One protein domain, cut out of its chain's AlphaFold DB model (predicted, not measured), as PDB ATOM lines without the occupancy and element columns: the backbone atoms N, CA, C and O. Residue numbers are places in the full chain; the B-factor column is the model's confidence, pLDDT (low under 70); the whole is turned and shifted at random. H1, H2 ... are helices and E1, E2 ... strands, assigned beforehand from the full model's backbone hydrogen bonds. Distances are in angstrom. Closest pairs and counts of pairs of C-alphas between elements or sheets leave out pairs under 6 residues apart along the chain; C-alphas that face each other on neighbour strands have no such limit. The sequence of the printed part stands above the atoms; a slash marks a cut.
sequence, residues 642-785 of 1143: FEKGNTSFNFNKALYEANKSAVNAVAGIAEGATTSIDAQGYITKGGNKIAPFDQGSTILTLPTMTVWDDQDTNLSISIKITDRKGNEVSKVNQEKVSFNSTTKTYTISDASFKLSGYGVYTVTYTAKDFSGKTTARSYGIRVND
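Overview. This is residues 642 to 785 of the 1143 residues of an uncharacterized protein of Clostridiales bacterium (UniProt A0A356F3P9). Picture a loose sandwich of two layers, only partly face to face: one layer is the long twisted sheet E6 E5 E10 E11, and over one of its faces lie the small sheet E4 E8 E7 towards one end and the short pair E3 E9 farther along. H1 sits beside E3 over that same face, H2 and the small hairpin E1 E2 make the end of the body away from E4 E8 E7, and the other face of the long sheet is bare. The printed part has 144 residues with two named helices followed by eleven named strands, H1 H2 and then E1 to E11; the four sheets are antiparallel, and the class is mixed, helices and strands. The whole is compact, with a radius of gyration of the C-alphas of 16.2 A, yet elongated, spanning 50 by 32 by 22 A.

Along the chain. Begin at Phe 642 and go on to C-alpha 651 at (21.462, -7.009, -10.314), where H1 starts; it runs over residues 651 to 658 and is 10.3 A long. After one residue H2 takes residues 660 to 667, also 10.3 A. Past the unnamed stretch 668 to 682 you reach E1, residues 683 to 685, and E2, residues 688 to 690. E3 is residues 699 to 701 and E4 residues 705 to 708. Find C-alpha 716 at (38.542, 3.202, -18.772): from there E5 runs 19.7 A to residue 722. E6 follows as residues 728 to 733, 13.6 A, then E7 as 737 to 740, E8 as 745 to 748 and E9 as 752 to 754. The two longest strands come last: E10, residues 759 to 768, 29.0 A, and E11, residues 774 to 784, 32.4 A, ending with C-alpha 784 at (12.691, -17.161, -23.427).

Arrangement. Look first at the twisted sheet in the order E6, E5, E10, E11, with E6 and E11 as edge strands. In the hairpin E5 and E6, N 719 and O 732 are 2.9 A apart, within hydrogen-bond range; so are N 718 and O 766 of E5 and E10, 2.9 A, and N 763 and O 779 of the hairpin E10 and E11, 2.9 A. In the sheet E4 E8 E7, look for N 707 and O 746 at 2.9 A, and for N 738 and O 747 at 2.9 A in the hairpin E7 and E8. The closest C-alphas of E4 and E10 are those of Val 707 and Ala 767, 7.5 A apart. E3 and E9 are antiparallel, with N 700 and O 753 at 2.8 A. The closest C-alphas of E6 and E9 are those of Ser 730 and Phe 753, 6.5 A apart. H1 only grazes the long sheet, with its residues 651 to 655; its closest C-alpha to E3 is that of Ala 658, 6.2 A from that of Thr 701. H1 and H2 are close but not clearly touching, 6.8 A between the C-alphas of Tyr 656 and Val 663, and about perpendicular at 75 degrees. The closest C-alphas of H2 and E1 are those of Ala 667 and Lys 685, 6.4 A apart. In the hairpin E1 and E2, N 685 and O 688 are 2.8 A apart. In H1 and H2 every O i to N i+4 pair is within hydrogen-bond range.

Size, cuts and confidence. The two C-alphas farthest apart, those of Gly 686 and Ser 771, are 51.2 A from each other. The printed part has no cut, and its long link is H2 to E1, with 15 residues. Residues 693 to 694 pair with residues 783 to 784 of E11, parallel. The mean pLDDT of the printed part is 82.5; look for values under 70 at residues 669 to 675, 686, 697 to 698 and 713 of this predicted model.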
ATOM      1  N   PHE A 642      33.396  -2.111  -8.504       89.25
ATOM      2  CA  PHE A 642      31.969  -1.982  -8.792       89.25
ATOM      3  C   PHE A 642      31.140  -2.022  -7.500       89.25
ATOM      4  O   PHE A 642      31.275  -2.957  -6.703       89.25
ATOM      5  N   GLU A 643      30.209  -1.082  -7.337       88.69
ATOM      6  CA  GLU A 643      29.290  -1.003  -6.188       88.69
ATOM      7  C   GLU A 643      29.996  -0.918  -4.811       88.69
ATOM      8  O   GLU A 643      29.490  -1.458  -3.823       88.69
ATOM      9  N   LYS A 644      31.167  -0.256  -4.712       85.50
ATOM     10  CA  LYS A 644      31.897  -0.119  -3.431       85.50
ATOM     11  C   LYS A 644      31.004   0.522  -2.363       85.50
ATOM     12  O   LYS A 644      30.411   1.576  -2.566       85.50
ATOM     13  N   GLY A 645      30.879  -0.150  -1.219       77.56
ATOM     14  CA  GLY A 645      29.986   0.239  -0.124       77.56
ATOM     15  C   GLY A 645      28.504  -0.130  -0.307       77.56
ATOM     16  O   GLY A 645      27.787  -0.207   0.691       77.56
ATOM     17  N   ASN A 646      28.027  -0.435  -1.520       82.25
ATOM     18  CA  ASN A 646      26.633  -0.816  -1.773       82.25
ATOM     19  C   ASN A 646      26.414  -2.333  -1.628       82.25
ATOM     20  O   ASN A 646      26.080  -3.051  -2.572       82.25
ATOM     21  N   THR A 647      26.553  -2.835  -0.398       76.69
ATOM     22  CA  THR A 647      26.356  -4.258  -0.052       76.69
ATOM     23  C   THR A 647      24.931  -4.778  -0.289       76.69
ATOM     24  O   THR A 647      24.692  -5.980  -0.193       76.69
ATOM     25  N   SER A 648      23.977  -3.893  -0.602       80.56
ATOM     26  CA  SER A 648      22.584  -4.228  -0.928       80.56
ATOM     27  C   SER A 648      22.288  -4.261  -2.435       80.56
ATOM     28  O   SER A 648      21.137  -4.496  -2.816       80.56
ATOM     29  N   PHE A 649      23.283  -4.037  -3.305       84.69
ATOM     30  CA  PHE A 649      23.091  -4.131  -4.752       84.69
ATOM     31  C   PHE A 649      22.703  -5.557  -5.169       84.69
ATOM     32  O   PHE A 649      23.400  -6.530  -4.886       84.69
ATOM     33  N   ASN A 650      21.597  -5.677  -5.903       88.50
ATOM     34  CA  ASN A 650      21.154  -6.931  -6.494       88.50
ATOM     35  C   ASN A 650      20.788  -6.681  -7.961       88.50
ATOM     36  O   ASN A 650      19.779  -6.034  -8.251       88.50
ATOM     37  N   PHE A 651      21.612  -7.208  -8.871       88.31
ATOM     38  CA  PHE A 651      21.462  -7.009 -10.314       88.31
ATOM     39  C   PHE A 651      20.084  -7.452 -10.817       88.31
ATOM     40  O   PHE A 651      19.437  -6.718 -11.551       88.31
ATOM     41  N   ASN A 652      19.586  -8.603 -10.361       88.38
ATOM     42  CA  ASN A 652      18.317  -9.175 -10.818       88.38
ATOM     43  C   ASN A 652      17.108  -8.343 -10.349       88.38
ATOM     44  O   ASN A 652      16.146  -8.170 -11.099       88.38
ATOM     45  N   LYS A 653      17.177  -7.745  -9.152       89.88
ATOM     46  CA  LYS A 653      16.187  -6.768  -8.669       89.88
ATOM     47  C   LYS A 653      16.228  -5.469  -9.483       89.88
ATOM     48  O   LYS A 653      15.176  -4.972  -9.875       89.88
ATOM     49  N   ALA A 654      17.418  -4.928  -9.742       89.19
ATOM     50  CA  ALA A 654      17.571  -3.696 -10.518       89.19
ATOM     51  C   ALA A 654      17.139  -3.882 -11.987       89.19
ATOM     52  O   ALA A 654      16.456  -3.027 -12.544       89.19
ATOM     53  N   LEU A 655      17.457  -5.037 -12.581       90.50
ATOM     54  CA  LEU A 655      17.064  -5.434 -13.934       90.50
ATOM     55  C   LEU A 655      15.544  -5.596 -14.063       90.50
ATOM     56  O   LEU A 655      14.977  -5.219 -15.087       90.50
ATOM     57  N   TYR A 656      14.880  -6.115 -13.025       88.69
ATOM     58  CA  TYR A 656      13.421  -6.165 -12.965       88.69
ATOM     59  C   TYR A 656      12.802  -4.762 -12.952       88.69
ATOM     60  O   TYR A 656      11.965  -4.479 -13.802       88.69
ATOM     61  N   GLU A 657      13.216  -3.870 -12.046       88.50
ATOM     62  CA  GLU A 657      12.620  -2.525 -11.970       88.50
ATOM     63  C   GLU A 657      12.884  -1.701 -13.247       88.50
ATOM     64  O   GLU A 657      11.982  -1.014 -13.723       88.50
ATOM     65  N   ALA A 658      14.062  -1.844 -13.870       88.88
ATOM     66  CA  ALA A 658      14.401  -1.190 -15.140       88.88
ATOM     67  C   ALA A 658      13.572  -1.680 -16.350       88.88
ATOM     68  O   ALA A 658      13.467  -0.965 -17.344       88.88
ATOM     69  N   ASN A 659      12.975  -2.878 -16.282       89.25
ATOM     70  CA  ASN A 659      12.249  -3.512 -17.397       89.25
ATOM     71  C   ASN A 659      10.861  -4.038 -16.982       89.25
ATOM     72  O   ASN A 659      10.319  -4.965 -17.592       89.25
ATOM     73  N   LYS A 660      10.283  -3.450 -15.931       87.81
ATOM     74  CA  LYS A 660       9.127  -3.966 -15.180       87.81
ATOM     75  C   LYS A 660       7.940  -4.368 -16.053       87.81
ATOM     76  O   LYS A 660       7.383  -5.450 -15.882       87.81
ATOM     77  N   SER A 661       7.589  -3.531 -17.029       84.81
ATOM     78  CA  SER A 661       6.473  -3.774 -17.950       84.81
ATOM     79  C   SER A 661       6.708  -4.984 -18.864       84.81
ATOM     80  O   SER A 661       5.775  -5.744 -19.111       84.81
ATOM     81  N   ALA A 662       7.947  -5.208 -19.318       83.75
ATOM     82  CA  ALA A 662       8.300  -6.380 -20.119       83.75
ATOM     83  C   ALA A 662       8.259  -7.666 -19.278       83.75
ATOM     84  O   ALA A 662       7.630  -8.641 -19.690       83.75
ATOM     85  N   VAL A 663       8.837  -7.653 -18.069       86.25
ATOM     86  CA  VAL A 663       8.812  -8.828 -17.175       86.25
ATOM     87  C   VAL A 663       7.379  -9.195 -16.785       86.25
ATOM     88  O   VAL A 663       7.010 -10.368 -16.826       86.25
ATOM     89  N   ASN A 664       6.537  -8.206 -16.467       84.25
ATOM     90  CA  ASN A 664       5.137  -8.439 -16.106       84.25
ATOM     91  C   ASN A 664       4.303  -8.991 -17.274       84.25
ATOM     92  O   ASN A 664       3.429  -9.830 -17.042       84.25
ATOM     93  N   ALA A 665       4.597  -8.593 -18.518       82.12
ATOM     94  CA  ALA A 665       3.945  -9.143 -19.706       82.12
ATOM     95  C   ALA A 665       4.253 -10.641 -19.896       82.12
ATOM     96  O   ALA A 665       3.328 -11.437 -20.056       82.12
ATOM     97  N   VAL A 666       5.524 -11.050 -19.782       81.06
ATOM     98  CA  VAL A 666       5.931 -12.474 -19.848       81.06
ATOM     99  C   VAL A 666       5.347 -13.265 -18.668       81.06
ATOM    100  O   VAL A 666       4.763 -14.348 -18.829       81.06
ATOM    101  N   ALA A 667       5.407 -12.682 -17.467       75.56
ATOM    102  CA  ALA A 667       4.785 -13.233 -16.269       75.56
ATOM    103  C   ALA A 667       3.263 -13.409 -16.430       75.56
ATOM    104  O   ALA A 667       2.699 -14.356 -15.887       75.56
ATOM    105  N   GLY A 668       2.599 -12.569 -17.230       72.25
ATOM    106  CA  GLY A 668       1.149 -12.582 -17.434       72.25
ATOM    107  C   GLY A 668       0.374 -12.230 -16.164       72.25
ATOM    108  O   GLY A 668      -0.661 -12.837 -15.898       72.25
ATOM    109  N   ILE A 669       0.908 -11.310 -15.355       66.38
ATOM    110  CA  ILE A 669       0.313 -10.879 -14.084       66.38
ATOM    111  C   ILE A 669      -0.219  -9.450 -14.246       66.38
ATOM    112  O   ILE A 669       0.383  -8.637 -14.945       66.38
ATOM    113  N   ALA A 670      -1.349  -9.147 -13.602       60.28
ATOM    114  CA  ALA A 670      -1.961  -7.823 -13.636       60.28
ATOM    115  C   ALA A 670      -1.025  -6.719 -13.106       60.28
ATOM    116  O   ALA A 670      -0.241  -6.923 -12.173       60.28
ATOM    117  N   GLU A 671      -1.149  -5.531 -13.696       52.84
ATOM    118  CA  GLU A 671      -0.369  -4.349 -13.341       52.84
ATOM    119  C   GLU A 671      -0.570  -3.974 -11.862       52.84
ATOM    120  O   GLU A 671      -1.693  -3.795 -11.395       52.84
ATOM    121  N   GLY A 672       0.535  -3.906 -11.112       52.75
ATOM    122  CA  GLY A 672       0.546  -3.667  -9.663       52.75
ATOM    123  C   GLY A 672       0.893  -4.890  -8.802       52.75
ATOM    124  O   GLY A 672       1.238  -4.719  -7.635       52.75
ATOM    125  N   ALA A 673       0.882  -6.110  -9.350       58.56
ATOM    126  CA  ALA A 673       1.369  -7.290  -8.635       58.56
ATOM    127  C   ALA A 673       2.909  -7.326  -8.539       58.56
ATOM    128  O   ALA A 673       3.621  -6.876  -9.437       58.56
ATOM    129  N   THR A 674       3.439  -7.905  -7.458       55.22
ATOM    130  CA  THR A 674       4.887  -8.068  -7.252       55.22
ATOM    131  C   THR A 674       5.390  -9.412  -7.775       55.22
ATOM    132  O   THR A 674       5.134 -10.449  -7.163       55.22
ATOM    133  N   THR A 675       6.170  -9.380  -8.854       69.12
ATOM    134  CA  THR A 675       7.091 -10.458  -9.242       69.12
ATOM    135  C   THR A 675       8.539 -10.011  -9.015       69.12
ATOM    136  O   THR A 675       8.796  -8.834  -8.757       69.12
ATOM    137  N   SER A 676       9.490 -10.938  -9.080       80.44
ATOM    138  CA  SER A 676      10.923 -10.647  -9.016       80.44
ATOM    139  C   SER A 676      11.729 -11.724  -9.737       80.44
ATOM    140  O   SER A 676      11.319 -12.883  -9.805       80.44
ATOM    141  N   ILE A 677      12.884 -11.333 -10.280       87.00
ATOM    142  CA  ILE A 677      13.837 -12.259 -10.897       87.00
ATOM    143  C   ILE A 677      14.649 -12.927  -9.777       87.00
ATOM    144  O   ILE A 677      15.281 -12.245  -8.967       87.00
ATOM    145  N   ASP A 678      14.620 -14.257  -9.721       85.94
ATOM    146  CA  ASP A 678      15.298 -15.067  -8.711       85.94
ATOM    147  C   ASP A 678      16.827 -15.093  -8.888       85.94
ATOM    148  O   ASP A 678      17.379 -14.592  -9.870       85.94
ATOM    149  N   ALA A 679      17.543 -15.700  -7.939       81.06
ATOM    150  CA  ALA A 679      19.005 -15.785  -7.969       81.06
ATOM    151  C   ALA A 679      19.578 -16.651  -9.118       81.06
ATOM    152  O   ALA A 679      20.789 -16.664  -9.314       81.06
ATOM    153  N   GLN A 680      18.742 -17.368  -9.880       80.88
ATOM    154  CA  GLN A 680      19.129 -18.136 -11.068       80.88
ATOM    155  C   GLN A 680      18.687 -17.467 -12.387       80.88
ATOM    156  O   GLN A 680      18.903 -18.038 -13.464       80.88
ATOM    157  N   GLY A 681      18.103 -16.265 -12.322       83.12
ATOM    158  CA  GLY A 681      17.688 -15.467 -13.477       83.12
ATOM    159  C   GLY A 681      16.288 -15.784 -14.012       83.12
ATOM    160  O   GLY A 681      16.011 -15.457 -15.162       83.12
ATOM    161  N   TYR A 682      15.422 -16.433 -13.227       85.50
ATOM    162  CA  TYR A 682      14.057 -16.814 -13.621       85.50
ATOM    163  C   TYR A 682      12.979 -16.027 -12.865       85.50
ATOM    164  O   TYR A 682      13.222 -15.515 -11.777       85.50
ATOM    165  N   ILE A 683      11.758 -16.011 -13.397       87.44
ATOM    166  CA  ILE A 683      10.534 -15.655 -12.663       87.44
ATOM    167  C   ILE A 683       9.658 -16.905 -12.482       87.44
ATOM    168  O   ILE A 683       9.702 -17.827 -13.300       87.44
ATOM    169  N   THR A 684       8.844 -16.946 -11.425       80.25
ATOM    170  CA  THR A 684       7.973 -18.097 -11.122       80.25
ATOM    171  C   THR A 684       6.530 -17.826 -11.545       80.25
ATOM    172  O   THR A 684       5.908 -16.883 -11.060       80.25
ATOM    173  N   LYS A 685       5.962 -18.689 -12.395       73.81
ATOM    174  CA  LYS A 685       4.576 -18.613 -12.887       73.81
ATOM    175  C   LYS A 685       3.873 -19.954 -12.671       73.81
ATOM    176  O   LYS A 685       4.239 -20.954 -13.276       73.81
ATOM    177  N   GLY A 686       2.883 -19.991 -11.775       68.81
ATOM    178  CA  GLY A 686       2.124 -21.216 -11.471       68.81
ATOM    179  C   GLY A 686       2.958 -22.374 -10.897       68.81
ATOM    180  O   GLY A 686       2.555 -23.523 -11.019       68.81
ATOM    181  N   GLY A 687       4.127 -22.084 -10.313       71.81
ATOM    182  CA  GLY A 687       5.106 -23.078  -9.847       71.81
ATOM    183  C   GLY A 687       6.241 -23.367 -10.840       71.81
ATOM    184  O   GLY A 687       7.313 -23.789 -10.416       71.81
ATOM    185  N   ASN A 688       6.063 -23.056 -12.127       75.00
ATOM    186  CA  ASN A 688       7.096 -23.232 -13.150       75.00
ATOM    187  C   ASN A 688       8.063 -22.039 -13.177       75.00
ATOM    188  O   ASN A 688       7.638 -20.889 -13.041       75.00
ATOM    189  N   LYS A 689       9.355 -22.302 -13.405       81.69
ATOM    190  CA  LYS A 689      10.350 -21.262 -13.703       81.69
ATOM    191  C   LYS A 689      10.310 -20.923 -15.193       81.69
ATOM    192  O   LYS A 689      10.446 -21.820 -16.016       81.69
ATOM    193  N   ILE A 690      10.166 -19.644 -15.530       82.69
ATOM    194  CA  ILE A 690      10.248 -19.133 -16.909       82.69
ATOM    195  C   ILE A 690      11.253 -17.979 -16.980       82.69
ATOM    196  O   ILE A 690      11.532 -17.326 -15.971       82.69
ATOM    197  N   ALA A 691      11.846 -17.746 -18.150       86.19
ATOM    198  CA  ALA A 691      12.759 -16.620 -18.330       86.19
ATOM    199  C   ALA A 691      11.988 -15.275 -18.282       86.19
ATOM    200  O   ALA A 691      10.831 -15.225 -18.697       86.19
ATOM    201  N   PRO A 692      12.591 -14.190 -17.759       86.31
ATOM    202  CA  PRO A 692      11.917 -12.905 -17.545       86.31
ATOM    203  C   PRO A 692      11.624 -12.093 -18.815       86.31
ATOM    204  O   PRO A 692      10.847 -11.145 -18.744       86.31
ATOM    205  N   PHE A 693      12.232 -12.430 -19.954       87.38
ATOM    206  CA  PHE A 693      12.102 -11.688 -21.211       87.38
ATOM    207  C   PHE A 693      11.811 -12.642 -22.367       87.38
ATOM    208  O   PHE A 693      12.400 -13.714 -22.412       87.38
ATOM    209  N   ASP A 694      10.965 -12.245 -23.316       84.88
ATOM    210  CA  ASP A 694      10.763 -12.962 -24.582       84.88
ATOM    211  C   ASP A 694      11.675 -12.377 -25.683       84.88
ATOM    212  O   ASP A 694      11.914 -11.164 -25.721       84.88
ATOM    213  N   GLN A 695      12.174 -13.230 -26.586       82.50
ATOM    214  CA  GLN A 695      12.974 -12.812 -27.748       82.50
ATOM    215  C   GLN A 695      12.176 -11.932 -28.733       82.50
ATOM    216  O   GLN A 695      10.976 -12.132 -28.926       82.50
ATOM    217  N   GLY A 696      12.841 -10.981 -29.403       70.00
ATOM    218  CA  GLY A 696      12.250 -10.190 -30.490       70.00
ATOM    219  C   GLY A 696      12.647  -8.711 -30.502       70.00
ATOM    220  O   GLY A 696      13.807  -8.340 -30.341       70.00
ATOM    221  N   SER A 697      11.673  -7.832 -30.755       54.50
ATOM    222  CA  SER A 697      11.883  -6.375 -30.888       54.50
ATOM    223  C   SER A 697      12.005  -5.618 -29.558       54.50
ATOM    224  O   SER A 697      12.066  -4.390 -29.562       54.50
ATOM    225  N   THR A 698      12.068  -6.328 -28.432       64.31
ATOM    226  CA  THR A 698      12.273  -5.752 -27.100       64.31
ATOM    227  C   THR A 698      13.665  -5.128 -26.996       64.31
ATOM    228  O   THR A 698      14.678  -5.818 -27.151       64.31
ATOM    229  N   ILE A 699      13.715  -3.828 -26.700       81.88
ATOM    230  CA  ILE A 699      14.922  -3.157 -26.212       81.88
ATOM    231  C   ILE A 699      14.966  -3.378 -24.699       81.88
ATOM    232  O   ILE A 699      14.054  -2.953 -23.991       81.88
ATOM    233  N   LEU A 700      16.003  -4.059 -24.218       88.31
ATOM    234  CA  LEU A 700      16.256  -4.280 -22.802       88.31
ATOM    235  C   LEU A 700      17.177  -3.183 -22.264       88.31
ATOM    236  O   LEU A 700      18.256  -2.960 -22.818       88.31
ATOM    237  N   THR A 701      16.778  -2.536 -21.171       91.06
ATOM    238  CA  THR A 701      17.592  -1.554 -20.446       91.06
ATOM    239  C   THR A 701      18.385  -2.250 -19.344       91.06
ATOM    240  O   THR A 701      17.832  -3.004 -18.543       91.06
ATOM    241  N   LEU A 702      19.691  -2.016 -19.288       91.06
ATOM    242  CA  LEU A 702      20.554  -2.558 -18.245       91.06
ATOM    243  C   LEU A 702      20.416  -1.775 -16.929       91.06
ATOM    244  O   LEU A 702      20.110  -0.582 -16.954       91.06
ATOM    245  N   PRO A 703      20.688  -2.408 -15.773       89.06
ATOM    246  CA  PRO A 703      20.801  -1.702 -14.505       89.06
ATOM    247  C   PRO A 703      21.851  -0.595 -14.548       89.06
ATOM    248  O   PRO A 703      22.960  -0.797 -15.054       89.06
ATOM    249  N   THR A 704      21.524   0.536 -13.922       89.62
ATOM    250  CA  THR A 704      22.521   1.524 -13.510       89.62
ATOM    251  C   THR A 704      23.537   0.850 -12.591       89.62
ATOM    252  O   THR A 704      23.149   0.159 -11.648       89.62
ATOM    253  N   MET A 705      24.824   1.056 -12.858       89.12
ATOM    254  CA  MET A 705      25.922   0.535 -12.041       89.12
ATOM    255  C   MET A 705      26.931   1.628 -11.713       89.12
ATOM    256  O   MET A 705      27.129   2.566 -12.483       89.12
ATOM    257  N   THR A 706      27.590   1.480 -10.573       91.56
ATOM    258  CA  THR A 706      28.623   2.381 -10.075       91.56
ATOM    259  C   THR A 706      29.989   1.708 -10.055       91.56
ATOM    260  O   THR A 706      30.103   0.512  -9.782       91.56
ATOM    261  N   VAL A 707      31.034   2.488 -10.329       91.75
ATOM    262  CA  VAL A 707      32.444   2.093 -10.204       91.75
ATOM    263  C   VAL A 707      33.161   3.135  -9.362       91.75
ATOM    264  O   VAL A 707      32.945   4.328  -9.562       91.75
ATOM    265  N   TRP A 708      34.010   2.705  -8.443       90.19
ATOM    266  CA  TRP A 708      34.822   3.568  -7.592       90.19
ATOM    267  C   TRP A 708      36.307   3.256  -7.772       90.19
ATOM    268  O   TRP A 708      36.658   2.106  -8.035       90.19
ATOM    269  N   ASP A 709      37.155   4.264  -7.585       87.00
ATOM    270  CA  ASP A 709      38.611   4.116  -7.508       87.00
ATOM    271  C   ASP A 709      39.204   5.074  -6.457       87.00
ATOM    272  O   ASP A 709      38.657   6.157  -6.212       87.00
ATOM    273  N   ASP A 710      40.303   4.681  -5.806       75.44
ATOM    274  CA  ASP A 710      40.906   5.445  -4.713       75.44
ATOM    275  C   ASP A 710      41.892   6.513  -5.201       75.44
ATOM    276  O   ASP A 710      42.016   7.549  -4.539       75.44
ATOM    277  N   GLN A 711      42.508   6.346  -6.379       70.31
ATOM    278  CA  GLN A 711      43.427   7.322  -6.982       70.31
ATOM    279  C   GLN A 711      42.972   7.820  -8.364       70.31
ATOM    280  O   GLN A 711      43.166   9.005  -8.660       70.31
ATOM    281  N   ASP A 712      42.329   6.987  -9.184       70.06
ATOM    282  CA  ASP A 712      42.015   7.299 -10.580       70.06
ATOM    283  C   ASP A 712      40.759   8.178 -10.758       70.06
ATOM    284  O   ASP A 712      39.642   7.860 -10.336       70.06
ATOM    285  N   THR A 713      40.930   9.300 -11.458       69.25
ATOM    286  CA  THR A 713      39.839  10.213 -11.847       69.25
ATOM    287  C   THR A 713      39.569  10.231 -13.362       69.25
ATOM    288  O   THR A 713      38.881  11.126 -13.848       69.25
ATOM    289  N   ASN A 714      40.063   9.227 -14.104       70.50
ATOM    290  CA  ASN A 714      39.719   8.947 -15.501       70.50
ATOM    291  C   ASN A 714      39.731   7.432 -15.868       70.50
ATOM    292  O   ASN A 714      40.455   7.014 -16.774       70.50
ATOM    293  N   LEU A 715      38.901   6.609 -15.210       82.12
ATOM    294  CA  LEU A 715      38.795   5.163 -15.486       82.12
ATOM    295  C   LEU A 715      38.366   4.841 -16.932       82.12
ATOM    296  O   LEU A 715      37.398   5.394 -17.467       82.12
ATOM    297  N   SER A 716      38.992   3.819 -17.520       84.81
ATOM    298  CA  SER A 716      38.542   3.202 -18.772       84.81
ATOM    299  C   SER A 716      37.409   2.210 -18.492       84.81
ATOM    300  O   SER A 716      37.632   1.127 -17.951       84.81
ATOM    301  N   ILE A 717      36.174   2.594 -18.829       88.38
ATOM    302  CA  ILE A 717      34.956   1.820 -18.545       88.38
ATOM    303  C   ILE A 717      34.289   1.374 -19.847       88.38
ATOM    304  O   ILE A 717      34.054   2.180 -20.751       88.38
ATOM    305  N   SER A 718      33.927   0.092 -19.919       87.62
ATOM    306  CA  SER A 718      33.156  -0.473 -21.027       87.62
ATOM    307  C   SER A 718      32.117  -1.501 -20.574       87.62
ATOM    308  O   SER A 718      32.265  -2.150 -19.538       87.62
ATOM    309  N   ILE A 719      31.067  -1.663 -21.378       90.44
ATOM    310  CA  ILE A 719      30.127  -2.786 -21.315       90.44
ATOM    311  C   ILE A 719      30.293  -3.585 -22.605       90.44
ATOM    312  O   ILE A 719      30.181  -3.019 -23.692       90.44
ATOM    313  N   LYS A 720      30.507  -4.896 -22.490       89.44
ATOM    314  CA  LYS A 720      30.388  -5.868 -23.584       89.44
ATOM    315  C   LYS A 720      29.150  -6.728 -23.348       89.44
ATOM    316  O   LYS A 720      28.932  -7.192 -22.232       89.44
ATOM    317  N   ILE A 721      28.365  -6.970 -24.393       91.12
ATOM    318  CA  ILE A 721      27.214  -7.875 -24.344       91.12
ATOM    319  C   ILE A 721      27.402  -8.962 -25.393       91.12
ATOM    320  O   ILE A 721      27.562  -8.645 -26.573       91.12
ATOM    321  N   THR A 722      27.362 -10.231 -24.982       85.94
ATOM    322  CA  THR A 722      27.365 -11.374 -25.905       85.94
ATOM    323  C   THR A 722      26.054 -12.144 -25.885       85.94
ATOM    324  O   THR A 722      25.386 -12.213 -24.852       85.94
ATOM    325  N   ASP A 723      25.701 -12.746 -27.019       86.25
ATOM    326  CA  ASP A 723      24.604 -13.712 -27.122       86.25
ATOM    327  C   ASP A 723      24.966 -15.092 -26.530       86.25
ATOM    328  O   ASP A 723      26.064 -15.308 -26.003       86.25
ATOM    329  N   ARG A 724      24.030 -16.044 -26.659       81.06
ATOM    330  CA  ARG A 724      24.184 -17.444 -26.230       81.06
ATOM    331  C   ARG A 724      25.280 -18.237 -26.962       81.06
ATOM    332  O   ARG A 724      25.624 -19.318 -26.499       81.06
ATOM    333  N   LYS A 725      25.793 -17.737 -28.093       81.25
ATOM    334  CA  LYS A 725      26.881 -18.337 -28.889       81.25
ATOM    335  C   LYS A 725      28.228 -17.631 -28.655       81.25
ATOM    336  O   LYS A 725      29.238 -18.051 -29.207       81.25
ATOM    337  N   GLY A 726      28.257 -16.573 -27.837       79.69
ATOM    338  CA  GLY A 726      29.448 -15.767 -27.556       79.69
ATOM    339  C   GLY A 726      29.672 -14.593 -28.519       79.69
ATOM    340  O   GLY A 726      30.638 -13.847 -28.337       79.69
ATOM    341  N   ASN A 727      28.787 -14.369 -29.498       85.12
ATOM    342  CA  ASN A 727      28.906 -13.252 -30.439       85.12
ATOM    343  C   ASN A 727      28.653 -11.923 -29.724       85.12
ATOM    344  O   ASN A 727      27.692 -11.804 -28.967       85.12
ATOM    345  N   GLU A 728      29.469 -10.901 -29.988       89.69
ATOM    346  CA  GLU A 728      29.276  -9.556 -29.434       89.69
ATOM    347  C   GLU A 728      28.097  -8.851 -30.130       89.69
ATOM    348  O   GLU A 728      28.157  -8.562 -31.322       89.69
ATOM    349  N   VAL A 729      27.016  -8.588 -29.386       86.69
ATOM    350  CA  VAL A 729      25.774  -7.970 -29.904       86.69
ATOM    351  C   VAL A 729      25.638  -6.486 -29.561       86.69
ATOM    352  O   VAL A 729      24.816  -5.790 -30.153       86.69
ATOM    353  N   SER A 730      26.410  -5.998 -28.589       86.38
ATOM    354  CA  SER A 730      26.502  -4.578 -28.246       86.38
ATOM    355  C   SER A 730      27.776  -4.302 -27.450       86.38
ATOM    356  O   SER A 730      28.221  -5.143 -26.660       86.38
ATOM    357  N   LYS A 731      28.335  -3.105 -27.637       84.25
ATOM    358  CA  LYS A 731      29.479  -2.594 -26.885       84.25
ATOM    359  C   LYS A 731      29.320  -1.100 -26.634       84.25
ATOM    360  O   LYS A 731      29.012  -0.349 -27.553       84.25
ATOM    361  N   VAL A 732      29.566  -0.681 -25.397       82.06
ATOM    362  CA  VAL A 732      29.509   0.719 -24.953       82.06
ATOM    363  C   VAL A 732      30.853   1.052 -24.311       82.06
ATOM    364  O   VAL A 732      31.253   0.351 -23.386       82.06
ATOM    365  N   ASN A 733      31.559   2.086 -24.781       80.50
ATOM    366  CA  ASN A 733      32.847   2.524 -24.219       80.50
ATOM    367  C   ASN A 733      32.707   3.971 -23.724       80.50
ATOM    368  O   ASN A 733      32.574   4.863 -24.555       80.50
ATOM    369  N   GLN A 734      32.718   4.200 -22.406       76.56
ATOM    370  CA  GLN A 734      32.551   5.503 -21.722       76.56
ATOM    371  C   GLN A 734      31.305   6.360 -22.075       76.56
ATOM    372  O   GLN A 734      30.951   7.257 -21.308       76.56
ATOM    373  N   GLU A 735      30.577   6.082 -23.158       71.75
ATOM    374  CA  GLU A 735      29.263   6.666 -23.429       71.75
ATOM    375  C   GLU A 735      28.292   6.375 -22.274       71.75
ATOM    376  O   GLU A 735      28.237   5.262 -21.749       71.75
ATOM    377  N   LYS A 736      27.504   7.388 -21.892       78.06
ATOM    378  CA  LYS A 736      26.557   7.341 -20.759       78.06
ATOM    379  C   LYS A 736      27.198   7.026 -19.396       78.06
ATOM    380  O   LYS A 736      26.534   6.522 -18.489       78.06
ATOM    381  N   VAL A 737      28.479   7.366 -19.232       85.00
ATOM    382  CA  VAL A 737      29.164   7.375 -17.934       85.00
ATOM    383  C   VAL A 737      29.256   8.810 -17.405       85.00
ATOM    384  O   VAL A 737      29.654   9.721 -18.125       85.00
ATOM    385  N   SER A 738      28.907   9.019 -16.135       87.06
ATOM    386  CA  SER A 738      29.043  10.307 -15.435       87.06
ATOM    387  C   SER A 738      29.916  10.169 -14.187       87.06
ATOM    388  O   SER A 738      29.751   9.224 -13.420       87.06
ATOM    389  N   PHE A 739      30.856  11.093 -13.977       86.44
ATOM    390  CA  PHE A 739      31.797  11.057 -12.851       86.44
ATOM    391  C   PHE A 739      31.416  12.045 -11.737       86.44
ATOM    392  O   PHE A 739      31.150  13.218 -11.994       86.44
ATOM    393  N   ASN A 740      31.448  11.577 -10.489       85.12
ATOM    394  CA  ASN A 740      31.302  12.376  -9.277       85.12
ATOM    395  C   ASN A 740      32.668  12.530  -8.589       85.12
ATOM    396  O   ASN A 740      33.168  11.602  -7.948       85.12
ATOM    397  N   SER A 741      33.245  13.728  -8.690       76.12
ATOM    398  CA  SER A 741      34.559  14.068  -8.132       76.12
ATOM    399  C   SER A 741      34.617  14.086  -6.601       76.12
ATOM    400  O   SER A 741      35.699  13.935  -6.042       76.12
ATOM    401  N   THR A 742      33.479  14.232  -5.915       81.62
ATOM    402  CA  THR A 742      33.412  14.249  -4.443       81.62
ATOM    403  C   THR A 742      33.498  12.842  -3.855       81.62
ATOM    404  O   THR A 742      34.076  12.656  -2.789       81.62
ATOM    405  N   THR A 743      32.931  11.844  -4.540       82.19
ATOM    406  CA  THR A 743      32.903  10.444  -4.078       82.19
ATOM    407  C   THR A 743      33.875   9.532  -4.831       82.19
ATOM    408  O   THR A 743      33.963   8.353  -4.496       82.19
ATOM    409  N   LYS A 744      34.589  10.059  -5.840       82.75
ATOM    410  CA  LYS A 744      35.397   9.305  -6.818       82.75
ATOM    411  C   LYS A 744      34.612   8.151  -7.457       82.75
ATOM    412  O   LYS A 744      35.062   7.012  -7.496       82.75
ATOM    413  N   THR A 745      33.393   8.439  -7.917       87.31
ATOM    414  CA  THR A 745      32.471   7.405  -8.422       87.31
ATOM    415  C   THR A 745      31.996   7.713  -9.832       87.31
ATOM    416  O   THR A 745      31.519   8.811 -10.107       87.31
ATOM    417  N   TYR A 746      32.059   6.718 -10.707       90.19
ATOM    418  CA  TYR A 746      31.466   6.724 -12.037       90.19
ATOM    419  C   TYR A 746      30.105   6.048 -11.963       90.19
ATOM    420  O   TYR A 746      29.996   4.961 -11.405       90.19
ATOM    421  N   THR A 747      29.082   6.664 -12.541       90.44
ATOM    422  CA  THR A 747      27.757   6.065 -12.719       90.44
ATOM    423  C   THR A 747      27.556   5.765 -14.195       90.44
ATOM    424  O   THR A 747      27.645   6.669 -15.023       90.44
ATOM    425  N   ILE A 748      27.294   4.500 -14.504       91.12
ATOM    426  CA  ILE A 748      26.992   3.964 -15.829       91.12
ATOM    427  C   ILE A 748      25.468   3.826 -15.908       91.12
ATOM    428  O   ILE A 748      24.908   3.059 -15.123       91.12
ATOM    429  N   SER A 749      24.788   4.549 -16.803       89.06
ATOM    430  CA  SER A 749      23.317   4.529 -16.901       89.06
ATOM    431  C   SER A 749      22.802   4.322 -18.329       89.06
ATOM    432  O   SER A 749      23.535   4.452 -19.307       89.06
ATOM    433  N   ASP A 750      21.518   3.966 -18.445       84.50
ATOM    434  CA  ASP A 750      20.734   3.971 -19.691       84.50
ATOM    435  C   ASP A 750      21.329   3.164 -20.866       84.50
ATOM    436  O   ASP A 750      20.970   3.371 -22.031       84.50
ATOM    437  N   ALA A 751      22.248   2.238 -20.588       88.81
ATOM    438  CA  ALA A 751      22.768   1.289 -21.563       88.81
ATOM    439  C   ALA A 751      21.668   0.283 -21.926       88.81
ATOM    440  O   ALA A 751      20.997  -0.257 -21.047       88.81
ATOM    441  N   SER A 752      21.460   0.028 -23.217       89.38
ATOM    442  CA  SER A 752      20.386  -0.850 -23.682       89.38
ATOM    443  C   SER A 752      20.738  -1.560 -24.988       89.38
ATOM    444  O   SER A 752      21.628  -1.134 -25.725       89.38
ATOM    445  N   PHE A 753      20.072  -2.684 -25.256       90.06
ATOM    446  CA  PHE A 753      20.302  -3.509 -26.446       90.06
ATOM    447  C   PHE A 753      19.045  -4.300 -26.836       90.06
ATOM    448  O   PHE A 753      18.104  -4.411 -26.054       90.06
ATOM    449  N   LYS A 754      19.014  -4.849 -28.055       88.00
ATOM    450  CA  LYS A 754      17.893  -5.659 -28.556       88.00
ATOM    451  C   LYS A 754      18.103  -7.147 -28.258       88.00
ATOM    452  O   LYS A 754      19.169  -7.687 -28.546       88.00
ATOM    453  N   LEU A 755      17.058  -7.820 -27.775       86.12
ATOM    454  CA  LEU A 755      17.048  -9.270 -27.536       86.12
ATOM    455  C   LEU A 755      16.752 -10.038 -28.834       86.12
ATOM    456  O   LEU A 755      15.635 -10.490 -29.072       86.12
ATOM    457  N   SER A 756      17.758 -10.124 -29.707       78.69
ATOM    458  CA  SER A 756      17.663 -10.694 -31.060       78.69
ATOM    459  C   SER A 756      17.278 -12.179 -31.137       78.69
ATOM    460  O   SER A 756      16.757 -12.586 -32.172       78.69
ATOM    461  N   GLY A 757      17.502 -12.961 -30.080       82.00
ATOM    462  CA  GLY A 757      17.170 -14.383 -29.989       82.00
ATOM    463  C   GLY A 757      17.065 -14.857 -28.535       82.00
ATOM    464  O   GLY A 757      17.157 -14.059 -27.602       82.00
ATOM    465  N   TYR A 758      16.849 -16.155 -28.339       84.38
ATOM    466  CA  TYR A 758      16.673 -16.784 -27.026       84.38
ATOM    467  C   TYR A 758      18.000 -17.209 -26.366       84.38
ATOM    468  O   TYR A 758      19.077 -17.121 -26.960       84.38
ATOM    469  N   GLY A 759      17.924 -17.702 -25.125       82.94
ATOM    470  CA  GLY A 759      19.056 -18.268 -24.384       82.94
ATOM    471  C   GLY A 759      19.571 -17.356 -23.271       82.94
ATOM    472  O   GLY A 759      18.794 -16.654 -22.626       82.94
ATOM    473  N   VAL A 760      20.876 -17.393 -22.994       86.25
ATOM    474  CA  VAL A 760      21.512 -16.540 -21.976       86.25
ATOM    475  C   VAL A 760      22.436 -15.540 -22.658       86.25
ATOM    476  O   VAL A 760      23.419 -15.939 -23.274       86.25
ATOM    477  N   TYR A 761      22.142 -14.251 -22.511       86.88
ATOM    478  CA  TYR A 761      23.077 -13.182 -22.858       86.88
ATOM    479  C   TYR A 761      24.018 -12.932 -21.681       86.88
ATOM    480  O   TYR A 761      23.568 -12.895 -20.534       86.88
ATOM    481  N   THR A 762      25.304 -12.722 -21.953       88.06
ATOM    482  CA  THR A 762      26.281 -12.332 -20.926       88.06
ATOM    483  C   THR A 762      26.585 -10.849 -21.060       88.06
ATOM    484  O   THR A 762      27.059 -10.399 -22.099       88.06
ATOM    485  N   VAL A 763      26.310 -10.089 -20.001       89.12
ATOM    486  CA  VAL A 763      26.629  -8.661 -19.894       89.12
ATOM    487  C   VAL A 763      27.855  -8.518 -19.003       89.12
ATOM    488  O   VAL A 763      27.763  -8.737 -17.797       89.12
ATOM    489  N   THR A 764      28.993  -8.156 -19.587       88.56
ATOM    490  CA  THR A 764      30.259  -7.940 -18.882       88.56
ATOM    491  C   THR A 764      30.555  -6.450 -18.801       88.56
ATOM    492  O   THR A 764      30.866  -5.811 -19.805       88.56
ATOM    493  N   TYR A 765      30.485  -5.908 -17.591       88.50
ATOM    494  CA  TYR A 765      31.003  -4.585 -17.268       88.50
ATOM    495  C   TYR A 765      32.492  -4.728 -16.950       88.50
ATOM    496  O   TYR A 765      32.861  -5.578 -16.139       88.50
ATOM    497  N   THR A 766      33.332  -3.887 -17.545       89.88
ATOM    498  CA  THR A 766      34.783  -3.880 -17.333       89.88
ATOM    499  C   THR A 766      35.242  -2.466 -17.017       89.88
ATOM    500  O   THR A 766      34.955  -1.540 -17.776       89.88
ATOM    501  N   ALA A 767      35.974  -2.311 -15.918       88.88
ATOM    502  CA  ALA A 767      36.627  -1.073 -15.518       88.88
ATOM    503  C   ALA A 767      38.132  -1.315 -15.373       88.88
ATOM    504  O   ALA A 767      38.550  -2.316 -14.787       88.88
ATOM    505  N   LYS A 768      38.936  -0.404 -15.918       85.50
ATOM    506  CA  LYS A 768      40.396  -0.472 -15.917       85.50
ATOM    507  C   LYS A 768      40.994   0.867 -15.490       85.50
ATOM    508  O   LYS A 768      40.596   1.904 -16.026       85.50
ATOM    509  N   ASP A 769      41.940   0.809 -14.560       83.38
ATOM    510  CA  ASP A 769      42.687   1.964 -14.052       83.38
ATOM    511  C   ASP A 769      43.886   2.342 -14.945       83.38
ATOM    512  O   ASP A 769      44.290   1.604 -15.857       83.38
ATOM    513  N   PHE A 770      44.471   3.510 -14.672       72.38
ATOM    514  CA  PHE A 770      45.699   3.995 -15.311       72.38
ATOM    515  C   PHE A 770      46.931   3.101 -15.063       72.38
ATOM    516  O   PHE A 770      47.852   3.101 -15.888       72.38
ATOM    517  N   SER A 771      46.963   2.353 -13.954       70.69
ATOM    518  CA  SER A 771      48.024   1.394 -13.601       70.69
ATOM    519  C   SER A 771      47.945   0.107 -14.433       70.69
ATOM    520  O   SER A 771      48.900  -0.668 -14.499       70.69
ATOM    521  N   GLY A 772      46.820  -0.111 -15.112       71.06
ATOM    522  CA  GLY A 772      46.538  -1.240 -15.980       71.06
ATOM    523  C   GLY A 772      45.700  -2.350 -15.340       71.06
ATOM    524  O   GLY A 772      45.301  -3.274 -16.064       71.06
ATOM    525  N   LYS A 773      45.399  -2.284 -14.037       80.00
ATOM    526  CA  LYS A 773      44.607  -3.308 -13.340       80.00
ATOM    527  C   LYS A 773      43.155  -3.199 -13.793       80.00
ATOM    528  O   LYS A 773      42.657  -2.136 -14.155       80.00
ATOM    529  N   THR A 774      42.496  -4.348 -13.903       85.56
ATOM    530  CA  THR A 774      41.211  -4.468 -14.598       85.56
ATOM    531  C   THR A 774      40.260  -5.323 -13.777       85.56
ATOM    532  O   THR A 774      40.502  -6.514 -13.586       85.56
ATOM    533  N   THR A 775      39.146  -4.734 -13.349       87.69
ATOM    534  CA  THR A 775      38.033  -5.456 -12.730       87.69
ATOM    535  C   THR A 775      36.943  -5.677 -13.767       87.69
ATOM    536  O   THR A 775      36.549  -4.750 -14.475       87.69
ATOM    537  N   ALA A 776      36.397  -6.889 -13.819       86.75
ATOM    538  CA  ALA A 776      35.214  -7.200 -14.610       86.75
ATOM    539  C   ALA A 776      34.113  -7.815 -13.733       86.75
ATOM    540  O   ALA A 776      34.396  -8.567 -12.799       86.75
ATOM    541  N   ARG A 777      32.848  -7.523 -14.048       82.56
ATOM    542  CA  ARG A 777      31.675  -8.227 -13.507       82.56
ATOM    543  C   ARG A 777      30.749  -8.641 -14.641       82.56
ATOM    544  O   ARG A 777      30.319  -7.804 -15.432       82.56
ATOM    545  N   SER A 778      30.433  -9.932 -14.686       86.25
ATOM    546  CA  SER A 778      29.562 -10.538 -15.694       86.25
ATOM    547  C   SER A 778      28.231 -10.969 -15.086       86.25
ATOM    548  O   SER A 778      28.208 -11.598 -14.028       86.25
ATOM    549  N   TYR A 779      27.136 -10.679 -15.783       85.12
ATOM    550  CA  TYR A 779      25.777 -11.048 -15.391       85.12
ATOM    551  C   TYR A 779      25.063 -11.775 -16.536       85.12
ATOM    552  O   TYR A 779      25.123 -11.342 -17.687       85.12
ATOM    553  N   GLY A 780      24.384 -12.880 -16.218       83.81
ATOM    554  CA  GLY A 780      23.609 -13.661 -17.184       83.81
ATOM    555  C   GLY A 780      22.150 -13.213 -17.240       83.81
ATOM    556  O   GLY A 780      21.463 -13.215 -16.219       83.81
ATOM    557  N   ILE A 781      21.659 -12.874 -18.431       88.00
ATOM    558  CA  ILE A 781      20.273 -12.466 -18.681       88.00
ATOM    559  C   ILE A 781      19.576 -13.551 -19.502       88.00
ATOM    560  O   ILE A 781      19.966 -13.824 -20.635       88.00
ATOM    561  N   ARG A 782      18.541 -14.178 -18.928       86.31
ATOM    562  CA  ARG A 782      17.763 -15.234 -19.592       86.31
ATOM    563  C   ARG A 782      16.682 -14.647 -20.496       86.31
ATOM    564  O   ARG A 782      15.872 -13.838 -20.045       86.31
ATOM    565  N   VAL A 783      16.631 -15.135 -21.729       87.31
ATOM    566  CA  VAL A 783      15.618 -14.830 -22.739       87.31
ATOM    567  C   VAL A 783      14.923 -16.122 -23.153       87.31
ATOM    568  O   VAL A 783      15.561 -17.136 -23.434       87.31
ATOM    569  N   ASN A 784      13.599 -16.072 -23.140       82.81
ATOM    570  CA  ASN A 784      12.691 -17.161 -23.427       82.81
ATOM    571  C   ASN A 784      12.601 -17.439 -24.931       82.81
ATOM    572  O   ASN A 784      12.678 -16.526 -25.758       82.81
ATOM    573  N   ASP A 785      12.370 -18.704 -25.259       83.56
ATOM    574  CA  ASP A 785      12.196 -19.168 -26.626       83.56
ATOM    575  C   ASP A 785      10.731 -19.040 -27.076       83.56
ATOM    576  O   ASP A 785       9.798 -19.237 -26.293       83.56
TER     577      ASP A 785